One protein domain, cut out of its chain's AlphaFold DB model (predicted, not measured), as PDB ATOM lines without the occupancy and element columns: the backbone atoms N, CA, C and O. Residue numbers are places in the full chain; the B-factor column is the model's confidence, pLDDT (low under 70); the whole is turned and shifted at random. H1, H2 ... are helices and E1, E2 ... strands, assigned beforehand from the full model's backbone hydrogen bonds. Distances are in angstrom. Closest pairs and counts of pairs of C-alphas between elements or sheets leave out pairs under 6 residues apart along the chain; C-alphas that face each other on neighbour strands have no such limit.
ATOM      1  N   TYR A   2     -20.746  17.142  38.974       97.50
ATOM      2  CA  TYR A   2     -21.549  15.920  38.913       97.50
ATOM      3  C   TYR A   2     -20.653  14.699  39.126       97.50
ATOM      4  O   TYR A   2     -19.551  14.653  38.578       97.50
ATOM      5  N   VAL A   3     -21.124  13.722  39.902       97.06
ATOM      6  CA  VAL A   3     -20.406  12.477  40.203       97.06
ATOM      7  C   VAL A   3     -21.261  11.294  39.767       97.06
ATOM      8  O   VAL A   3     -22.446  11.241  40.084       97.06
ATOM      9  N   GLY A   4     -20.675  10.346  39.041       96.44
ATOM     10  CA  GLY A   4     -21.390   9.170  38.546       96.44
ATOM     11  C   GLY A   4     -20.469   8.177  37.847       96.44
ATOM     12  O   GLY A   4     -19.253   8.331  37.885       96.44
ATOM     13  N   SER A   5     -21.043   7.158  37.209       97.19
ATOM     14  CA  SER A   5     -20.287   6.123  36.494       97.19
ATOM     15  C   SER A   5     -20.848   5.889  35.094       97.19
ATOM     16  O   SER A   5     -22.058   5.723  34.917       97.19
ATOM     17  N   VAL A   6     -19.964   5.839  34.101       98.06
ATOM     18  CA  VAL A   6     -20.275   5.553  32.691       98.06
ATOM     19  C   VAL A   6     -19.468   4.355  32.203       98.06
ATOM     20  O   VAL A   6     -18.455   3.991  32.794       98.06
ATOM     21  N   GLY A   7     -19.909   3.718  31.124       97.88
ATOM     22  CA  GLY A   7     -19.110   2.712  30.440       97.88
ATOM     23  C   GLY A   7     -18.052   3.355  29.552       97.88
ATOM     24  O   GLY A   7     -18.201   4.491  29.103       97.88
ATOM     25  N   LYS A   8     -16.994   2.603  29.248       97.25
ATOM     26  CA  LYS A   8     -16.016   2.966  28.215       97.25
ATOM     27  C   LYS A   8     -16.605   2.737  26.818       97.25
ATOM     28  O   LYS A   8     -16.230   1.801  26.112       97.25
ATOM     29  N   ASP A   9     -17.576   3.563  26.451       97.12
ATOM     30  CA  ASP A   9     -18.300   3.483  25.190       97.12
ATOM     31  C   ASP A   9     -18.750   4.863  24.687       97.12
ATOM     32  O   ASP A   9     -18.699   5.866  25.396       97.12
ATOM     33  N   LYS A  10     -19.251   4.887  23.447       97.12
ATOM     34  CA  LYS A  10     -19.732   6.107  22.784       97.12
ATOM     35  C   LYS A  10     -20.813   6.856  23.571       97.12
ATOM     36  O   LYS A  10     -20.966   8.057  23.385       97.12
ATOM     37  N   HIS A  11     -21.604   6.156  24.385       96.75
ATOM     38  CA  HIS A  11     -22.668   6.786  25.161       96.75
ATOM     39  C   HIS A  11     -22.077   7.524  26.362       96.75
ATOM     40  O   HIS A  11     -22.505   8.638  26.644       96.75
ATOM     41  N   GLY A  12     -21.055   6.955  27.005       97.12
ATOM     42  CA  GLY A  12     -20.296   7.623  28.061       97.12
ATOM     43  C   GLY A  12     -19.638   8.908  27.558       97.12
ATOM     44  O   GLY A  12     -19.799   9.961  28.178       97.12
ATOM     45  N   ASP A  13     -19.000   8.842  26.386       97.06
ATOM     46  CA  ASP A  13     -18.369  10.004  25.746       97.06
ATOM     47  C   ASP A  13     -19.395  11.103  25.423       97.06
ATOM     48  O   ASP A  13     -19.150  12.283  25.679       97.06
ATOM     49  N   GLN A  14     -20.567  10.726  24.899       97.50
ATOM     50  CA  GLN A  14     -21.663  11.653  24.593       97.50
ATOM     51  C   GLN A  14     -22.225  12.327  25.847       97.50
ATOM     52  O   GLN A  14     -22.413  13.541  25.843       97.50
ATOM     53  N   ILE A  15     -22.472  11.560  26.915       96.38
ATOM     54  CA  ILE A  15     -22.982  12.082  28.191       96.38
ATOM     55  C   ILE A  15     -22.004  13.104  28.777       96.38
ATOM     56  O   ILE A  15     -22.418  14.196  29.159       96.38
ATOM     57  N   CYS A  16     -20.712  12.759  28.829       96.19
ATOM     58  CA  CYS A  16     -19.687  13.649  29.369       96.19
ATOM     59  C   CYS A  16     -19.569  14.924  28.528       96.19
ATOM     60  O   CYS A  16     -19.689  16.022  29.064       96.19
ATOM     61  N   SER A  17     -19.427  14.774  27.208       96.81
ATOM     62  CA  SER A  17     -19.213  15.902  26.295       96.81
ATOM     63  C   SER A  17     -20.396  16.872  26.277       96.81
ATOM     64  O   SER A  17     -20.190  18.082  26.257       96.81
ATOM     65  N   ALA A  18     -21.633  16.362  26.292       97.56
ATOM     66  CA  ALA A  18     -22.827  17.204  26.309       97.56
ATOM     67  C   ALA A  18     -22.939  17.996  27.621       97.56
ATOM     68  O   ALA A  18     -23.136  19.205  27.594       97.56
ATOM     69  N   ALA A  19     -22.743  17.336  28.766       97.00
ATOM     70  CA  ALA A  19     -22.814  18.008  30.058       97.00
ATOM     71  C   ALA A  19     -21.683  19.039  30.236       97.00
ATOM     72  O   ALA A  19     -21.912  20.133  30.745       97.00
ATOM     73  N   GLU A  20     -20.464  18.733  29.791       97.38
ATOM     74  CA  GLU A  20     -19.356  19.693  29.832       97.38
ATOM     75  C   GLU A  20     -19.593  20.891  28.903       97.38
ATOM     76  O   GLU A  20     -19.261  22.017  29.277       97.38
ATOM     77  N   ALA A  21     -20.226  20.682  27.741       97.88
ATOM     78  CA  ALA A  21     -20.642  21.769  26.852       97.88
ATOM     79  C   ALA A  21     -21.679  22.703  27.505       97.88
ATOM     80  O   ALA A  21     -21.631  23.911  27.278       97.88
ATOM     81  N   ASP A  22     -22.540  22.170  28.377       97.50
ATOM     82  CA  ASP A  22     -23.492  22.940  29.191       97.50
ATOM     83  C   ASP A  22     -22.856  23.554  30.461       97.50
ATOM     84  O   ASP A  22     -23.538  24.163  31.287       97.50
ATOM     85  N   GLY A  23     -21.537  23.411  30.640       97.12
ATOM     86  CA  GLY A  23     -20.778  24.011  31.740       97.12
ATOM     87  C   GLY A  23     -20.708  23.166  33.014       97.12
ATOM     88  O   GLY A  23     -20.239  23.648  34.052       97.12
ATOM     89  N   PHE A  24     -21.135  21.901  32.979       96.75
ATOM     90  CA  PHE A  24     -20.991  21.009  34.126       96.75
ATOM     91  C   PHE A  24     -19.547  20.528  34.281       96.75
ATOM     92  O   PHE A  24     -18.922  20.023  33.357       96.75
ATOM     93  N   THR A  25     -19.024  20.585  35.506       97.06
ATOM     94  CA  THR A  25     -17.811  19.836  35.862       97.06
ATOM     95  C   THR A  25     -18.172  18.375  36.117       97.06
ATOM     96  O   THR A  25     -18.718  18.057  37.181       97.06
ATOM     97  N   MET A  26     -17.851  17.495  35.172       97.00
ATOM     98  CA  MET A  26     -18.124  16.061  35.258       97.00
ATOM     99  C   MET A  26     -16.959  15.318  35.931       97.00
ATOM    100  O   MET A  26     -15.800  15.442  35.536       97.00
ATOM    101  N   LYS A  27     -17.250  14.535  36.973       97.31
ATOM    102  CA  LYS A  27     -16.317  13.585  37.598       97.31
ATOM    103  C   LYS A  27     -16.921  12.192  37.527       97.31
ATOM    104  O   LYS A  27     -17.660  11.772  38.411       97.31
ATOM    105  N   LEU A  28     -16.621  11.503  36.432       97.06
ATOM    106  CA  LEU A  28     -17.188  10.199  36.116       97.06
ATOM    107  C   LEU A  28     -16.162   9.088  36.303       97.06
ATOM    108  O   LEU A  28     -15.034   9.183  35.820       97.06
ATOM    109  N   GLU A  29     -16.577   8.014  36.960       97.38
ATOM    110  CA  GLU A  29     -15.864   6.749  36.903       97.38
ATOM    111  C   GLU A  29     -16.131   6.091  35.547       97.38
ATOM    112  O   GLU A  29     -17.283   5.946  35.136       97.38
ATOM    113  N   VAL A  30     -15.073   5.678  34.850       97.12
ATOM    114  CA  VAL A  30     -15.198   4.994  33.559       97.12
ATOM    115  C   VAL A  30     -15.033   3.492  33.768       97.12
ATOM    116  O   VAL A  30     -13.930   2.993  33.991       97.12
ATOM    117  N   SER A  31     -16.137   2.758  33.673       94.75
ATOM    118  CA  SER A  31     -16.165   1.304  33.776       94.75
ATOM    119  C   SER A  31     -15.666   0.647  32.488       94.75
ATOM    120  O   SER A  31     -16.189   0.887  31.401       94.75
ATOM    121  N   SER A  32     -14.681  -0.244  32.606       90.75
ATOM    122  CA  SER A  32     -14.230  -1.100  31.499       90.75
ATOM    123  C   SER A  32     -15.072  -2.373  31.334       90.75
ATOM    124  O   SER A  32     -15.019  -2.998  30.276       90.75
ATOM    125  N   GLY A  33     -15.833  -2.764  32.364       92.56
ATOM    126  CA  GLY A  33     -16.596  -4.017  32.396       92.56
ATOM    127  C   GLY A  33     -18.097  -3.867  32.136       92.56
ATOM    128  O   GLY A  33     -18.749  -4.842  31.766       92.56
ATOM    129  N   LYS A  34     -18.660  -2.667  32.321       96.00
ATOM    130  CA  LYS A  34     -20.084  -2.377  32.096       96.00
ATOM    131  C   LYS A  34     -20.251  -1.266  31.069       96.00
ATOM    132  O   LYS A  34     -19.400  -0.390  30.950       96.00
ATOM    133  N   ARG A  35     -21.358  -1.320  30.329       97.25
ATOM    134  CA  ARG A  35     -21.746  -0.264  29.388       97.25
ATOM    135  C   ARG A  35     -22.362   0.908  30.142       97.25
ATOM    136  O   ARG A  35     -22.797   0.751  31.282       97.25
ATOM    137  N   SER A  36     -22.427   2.061  29.496       97.94
ATOM    138  CA  SER A  36     -23.160   3.212  30.012       97.94
ATOM    139  C   SER A  36     -24.641   2.873  30.179       97.94
ATOM    140  O   SER A  36     -25.219   2.136  29.374       97.94
ATOM    141  N   GLY A  37     -25.251   3.407  31.238       96.06
ATOM    142  CA  GLY A  37     -26.685   3.271  31.476       96.06
ATOM    143  C   GLY A  37     -27.516   3.889  30.351       96.06
ATOM    144  O   GLY A  37     -27.099   4.847  29.702       96.06
ATOM    145  N   LEU A  38     -28.704   3.336  30.121       95.94
ATOM    146  CA  LEU A  38     -29.633   3.793  29.090       95.94
ATOM    147  C   LEU A  38     -31.039   3.940  29.670       95.94
ATOM    148  O   LEU A  38     -31.449   3.169  30.536       95.94
ATOM    149  N   CYS A  39     -31.796   4.900  29.148       96.69
ATOM    150  CA  CYS A  39     -33.219   5.039  29.415       96.69
ATOM    151  C   CYS A  39     -33.967   5.074  28.082       96.69
ATOM    152  O   CYS A  39     -33.753   5.971  27.268       96.69
ATOM    153  N   ALA A  40     -34.827   4.085  27.852       97.00
ATOM    154  CA  ALA A  40     -35.773   4.131  26.752       97.00
ATOM    155  C   ALA A  40     -36.935   5.045  27.148       97.00
ATOM    156  O   ALA A  40     -37.559   4.847  28.192       97.00
ATOM    157  N   VAL A  41     -37.211   6.040  26.308       97.25
ATOM    158  CA  VAL A  41     -38.318   6.981  26.490       97.25
ATOM    159  C   VAL A  41     -39.351   6.702  25.409       97.25
ATOM    160  O   VAL A  41     -39.172   7.075  24.250       97.25
ATOM    161  N   CYS A  42     -40.430   6.026  25.790       96.44
ATOM    162  CA  CYS A  42     -41.562   5.743  24.917       96.44
ATOM    163  C   CYS A  42     -42.553   6.902  25.015       96.44
ATOM    164  O   CYS A  42     -43.042   7.205  26.101       96.44
ATOM    165  N   ARG A  43     -42.832   7.565  23.893       96.25
ATOM    166  CA  ARG A  43     -43.740   8.714  23.844       96.25
ATOM    167  C   ARG A  43     -45.065   8.318  23.206       96.25
ATOM    168  O   ARG A  43     -45.062   7.782  22.102       96.25
ATOM    169  N   ASP A  44     -46.159   8.669  23.871       94.81
ATOM    170  CA  ASP A  44     -47.516   8.595  23.331       94.81
ATOM    171  C   ASP A  44     -48.226   9.933  23.582       94.81
ATOM    172  O   ASP A  44     -48.510  10.307  24.720       94.81
ATOM    173  N   GLY A  45     -48.404  10.727  22.523       93.69
ATOM    174  CA  GLY A  45     -48.868  12.112  22.631       93.69
ATOM    175  C   GLY A  45     -47.970  12.969  23.537       93.69
ATOM    176  O   GLY A  45     -46.800  13.227  23.216       93.69
ATOM    177  N   ASN A  46     -48.533  13.423  24.659       90.00
ATOM    178  CA  ASN A  46     -47.830  14.193  25.693       90.00
ATOM    179  C   ASN A  46     -47.280  13.318  26.829       90.00
ATOM    180  O   ASN A  46     -46.497  13.802  27.645       90.00
ATOM    181  N   SER A  47     -47.642  12.037  26.859       91.81
ATOM    182  CA  SER A  47     -47.200  11.090  27.875       91.81
ATOM    183  C   SER A  47     -45.830  10.515  27.530       91.81
ATOM    184  O   SER A  47     -45.481  10.314  26.360       91.81
ATOM    185  N   ARG A  48     -45.038  10.236  28.568       95.19
ATOM    186  CA  ARG A  48     -43.742   9.561  28.459       95.19
ATOM    187  C   ARG A  48     -43.696   8.397  29.434       95.19
ATOM    188  O   ARG A  48     -43.899   8.585  30.627       95.19
ATOM    189  N   THR A  49     -43.361   7.221  28.930       95.00
ATOM    190  CA  THR A  49     -43.069   6.038  29.739       95.00
ATOM    191  C   THR A  49     -41.578   5.762  29.664       95.00
ATOM    192  O   THR A  49     -41.007   5.689  28.574       95.00
ATOM    193  N   LEU A  50     -40.940   5.635  30.827       95.62
ATOM    194  CA  LEU A  50     -39.496   5.472  30.941       95.62
ATOM    195  C   LEU A  50     -39.157   4.040  31.357       95.62
ATOM    196  O   LEU A  50     -39.700   3.530  32.333       95.62
ATOM    197  N   ALA A  51     -38.223   3.411  30.646       94.25
ATOM    198  CA  ALA A  51     -37.641   2.127  31.024       94.25
ATOM    199  C   ALA A  51     -36.121   2.276  31.145       94.25
ATOM    200  O   ALA A  51     -35.428   2.546  30.163       94.25
ATOM    201  N   VAL A  52     -35.603   2.141  32.366       92.69
ATOM    202  CA  VAL A  52     -34.203   2.433  32.698       92.69
ATOM    203  C   VAL A  52     -33.407   1.141  32.863       92.69
ATOM    204  O   VAL A  52     -33.812   0.235  33.587       92.69
ATOM    205  N   HIS A  53     -32.233   1.086  32.242       94.38
ATOM    206  CA  HIS A  53     -31.205   0.087  32.497       94.38
ATOM    207  C   HIS A  53     -29.935   0.789  33.014       94.38
ATOM    208  O   HIS A  53     -29.182   1.344  32.212       94.38
ATOM    209  N   PRO A  54     -29.671   0.794  34.335       92.00
ATOM    210  CA  PRO A  54     -28.623   1.628  34.931       92.00
ATOM    211  C   PRO A  54     -27.195   1.194  34.556       92.00
ATOM    212  O   PRO A  54     -26.308   2.037  34.465       92.00
ATOM    213  N   SER A  55     -26.964  -0.097  34.292       95.88
ATOM    214  CA  SER A  55     -25.668  -0.659  33.871       95.88
ATOM    215  C   SER A  55     -24.472  -0.188  34.724       95.88
ATOM    216  O   SER A  55     -24.429  -0.517  35.908       95.88
ATOM    217  N   SER A  56     -23.496   0.550  34.179       96.25
ATOM    218  CA  SER A  56     -22.373   1.114  34.949       96.25
ATOM    219  C   SER A  56     -22.819   2.022  36.100       96.25
ATOM    220  O   SER A  56     -22.185   2.020  37.151       96.25
ATOM    221  N   ALA A  57     -23.925   2.757  35.940       94.81
ATOM    222  CA  ALA A  57     -24.379   3.753  36.908       94.81
ATOM    223  C   ALA A  57     -24.766   3.143  38.266       94.81
ATOM    224  O   ALA A  57     -24.620   3.803  39.290       94.81
ATOM    225  N   SER A  58     -25.186   1.871  38.307       93.00
ATOM    226  CA  SER A  58     -25.455   1.158  39.567       93.00
ATOM    227  C   SER A  58     -24.193   0.596  40.230       93.00
ATOM    228  O   SER A  58     -24.273  -0.174  41.184       93.00
ATOM    229  N   SER A  59     -23.007   0.890  39.697       91.62
ATOM    230  CA  SER A  59     -21.734   0.306  40.137       91.62
ATOM    231  C   SER A  59     -20.610   1.325  40.235       91.62
ATOM    232  O   SER A  59     -19.451   0.960  40.066       91.62
ATOM    233  N   LEU A  60     -20.959   2.581  40.533       93.88
ATOM    234  CA  LEU A  60     -20.001   3.568  41.028       93.88
ATOM    235  C   LEU A  60     -19.206   2.954  42.190       93.88
ATOM    236  O   LEU A  60     -19.815   2.305  43.030       93.88
ATOM    237  N   SER A  61     -17.888   3.094  42.251       93.19
ATOM    238  CA  SER A  61     -17.078   2.484  43.309       93.19
ATOM    239  C   SER A  61     -16.873   3.405  44.512       93.19
ATOM    240  O   SER A  61     -16.879   4.633  44.406       93.19
ATOM    241  N   ASP A  62     -16.664   2.799  45.682       92.06
ATOM    242  CA  ASP A  62     -16.327   3.506  46.925       92.06
ATOM    243  C   ASP A  62     -14.994   4.237  46.764       92.06
ATOM    244  O   ASP A  62     -14.861   5.384  47.177       92.06
ATOM    245  N   ASP A  63     -14.028   3.593  46.106       94.62
ATOM    246  CA  ASP A  63     -12.709   4.157  45.828       94.62
ATOM    247  C   ASP A  63     -12.814   5.434  44.992       94.62
ATOM    248  O   ASP A  63     -12.151   6.432  45.288       94.62
ATOM    249  N   PHE A  64     -13.686   5.447  43.979       95.50
ATOM    250  CA  PHE A  64     -13.902   6.638  43.169       95.50
ATOM    251  C   PHE A  64     -14.573   7.762  43.966       95.50
ATOM    252  O   PHE A  64     -14.131   8.913  43.900       95.50
ATOM    253  N   VAL A  65     -15.598   7.444  44.763       93.88
ATOM    254  CA  VAL A  65     -16.272   8.422  45.639       93.88
ATOM    255  C   VAL A  65     -15.306   9.002  46.679       93.88
ATOM    256  O   VAL A  65     -15.348  10.198  46.970       93.88
ATOM    257  N   ASN A  66     -14.387   8.187  47.196       94.38
ATOM    258  CA  ASN A  66     -13.365   8.594  48.160       94.38
ATOM    259  C   ASN A  66     -12.123   9.224  47.511       94.38
ATOM    260  O   ASN A  66     -11.192   9.625  48.214       94.38
ATOM    261  N   SER A  67     -12.088   9.346  46.182       96.88
ATOM    262  CA  SER A  67     -10.978   9.992  45.491       96.88
ATOM    263  C   SER A  67     -10.847  11.460  45.907       96.88
ATOM    264  O   SER A  67     -11.833  12.157  46.159       96.88
ATOM    265  N   ALA A  68      -9.609  11.960  45.929       96.88
ATOM    266  CA  ALA A  68      -9.317  13.324  46.369       96.88
ATOM    267  C   ALA A  68     -10.129  14.385  45.605       96.88
ATOM    268  O   ALA A  68     -10.599  15.347  46.201       96.88
ATOM    269  N   ALA A  69     -10.339  14.192  44.298       95.62
ATOM    270  CA  ALA A  69     -11.101  15.124  43.472       95.62
ATOM    271  C   ALA A  69     -12.592  15.163  43.846       95.62
ATOM    272  O   ALA A  69     -13.176  16.245  43.904       95.62
ATOM    273  N   VAL A  70     -13.205  14.003  44.109       96.25
ATOM    274  CA  VAL A  70     -14.615  13.928  44.518       96.25
ATOM    275  C   VAL A  70     -14.792  14.489  45.925       96.25
ATOM    276  O   VAL A  70     -15.666  15.327  46.135       96.25
ATOM    277  N   GLN A  71     -13.921  14.112  46.863       95.62
ATOM    278  CA  GLN A  71     -13.961  14.615  48.238       95.62
ATOM    279  C   GLN A  71     -13.743  16.131  48.313       95.62
ATOM    280  O   GLN A  71     -14.410  16.817  49.083       95.62
ATOM    281  N   GLU A  72     -12.866  16.690  47.479       94.81
ATOM    282  CA  GLU A  72     -12.671  18.139  47.422       94.81
ATOM    283  C   GLU A  72     -13.900  18.872  46.873       94.81
ATOM    284  O   GLU A  72     -14.357  19.868  47.443       94.81
ATOM    285  N   GLY A  73     -14.497  18.351  45.799       94.62
ATOM    286  CA  GLY A  73     -15.734  18.915  45.272       94.62
ATOM    287  C   GLY A  73     -16.909  18.774  46.246       94.62
ATOM    288  O   GLY A  73     -17.720  19.689  46.350       94.62
ATOM    289  N   GLN A  74     -16.975  17.681  47.013       95.19
ATOM    290  CA  GLN A  74     -17.959  17.515  48.082       95.19
ATOM    291  C   GLN A  74     -17.760  18.566  49.177       95.19
ATOM    292  O   GLN A  74     -18.716  19.243  49.532       95.19
ATOM    293  N   ARG A  75     -16.541  18.754  49.703       94.00
ATOM    294  CA  ARG A  75     -16.271  19.715  50.794       94.00
ATOM    295  C   ARG A  75     -16.518  21.173  50.407       94.00
ATOM    296  O   ARG A  75     -16.873  21.978  51.264       94.00
ATOM    297  N   SER A  76     -16.323  21.522  49.140       93.75
ATOM    298  CA  SER A  76     -16.534  22.886  48.639       93.75
ATOM    299  C   SER A  76     -17.984  23.178  48.236       93.75
ATOM    300  O   SER A  76     -18.361  24.343  48.093       93.75
ATOM    301  N   ALA A  77     -18.821  22.151  48.061       96.06
ATOM    302  CA  ALA A  77     -20.202  22.323  47.633       96.06
ATOM    303  C   ALA A  77     -21.074  22.942  48.734       96.06
ATOM    304  O   ALA A  77     -21.056  22.504  49.879       96.06
TER     305      ALA A  77
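What this domain is: This is residues 2 to 77 of the 214 residues of the protein "Adenosine_kinase-like_protein/GeneDB:LmjF.30.0890" of Leishmania donovani (UniProt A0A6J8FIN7). Two parallel strands, E1 and E2, lie at the core, with helix H1 over one face and the short helices H3 and H4 loosely over the other; the hairpin E3 and E4 reaches away as a long arm, and H2 sits beside E1 where the chain returns. The printed part has 76 residues with four named helices and four named strands, in the order E1 H1 E2 E3 E4 H2 H3 H4, in two sheets, E1 with E2 parallel and E3 with E4 antiparallel. The class is mixed, helices and strands, and the whole is loose, with a radius of gyration of the C-alphas of 14.3 A and spans of 45 by 28 by 19 A.

Where its parts are: Find C-alpha 2 at (-21.549, 15.920, 38.913), where E1, residues 2 to 7, begins; its neighbour E2 is residues 26 to 31. Between them H1, residues 10 to 21, runs 16.2 A. E3, residues 38 to 44, runs 19.4 A to C-alpha 44 at (-47.516, 8.595, 23.331), and E4, residues 47 to 53, runs 20.0 A. Then come H2, residues 55 to 59, H3, residues 62 to 65, and H4, residues 68 to 76, 12.2 A long.

How they stand to each other: Look first at E1 and E2, at 27 degrees, where N 6 and O 29 are 2.9 A apart, within hydrogen-bond range. E1, H1 and E2 form a strand-helix-strand unit, two parallel neighbour strands with a helix between, its crossover right-handed; the closest C-alphas of H1 and E2, Cys 16 and Met 26, are 6.6 A apart. For E1 and H2 the closest are Ser 5 and Ala 57, 4.7 A; for E2 and H3, Glu 29 and Phe 64, 6.6 A; for E2 and H4, Lys 27 and Val 70, 7.1 A. H3 and H4 are close but not clearly touching, C-alphas 65 and 71 being closest at 7.1 A. In the hairpin E3 and E4, at 161 degrees, N 40 and O 51 are 2.8 A apart; both strands are apart from E1 and H1. Every O i to N i+4 pair is within hydrogen-bond range in H1 and H4; H2 has 0 of 1 but 2 of 2 O i to N i+3 pairs, and H3 is too short for an i+4 pair.

The domain as a whole: The two C-alphas farthest apart are those of Gly 45 and Ala 68, 46.1 A. The printed part has no cut and no long link; no printed residue is under pLDDT 70.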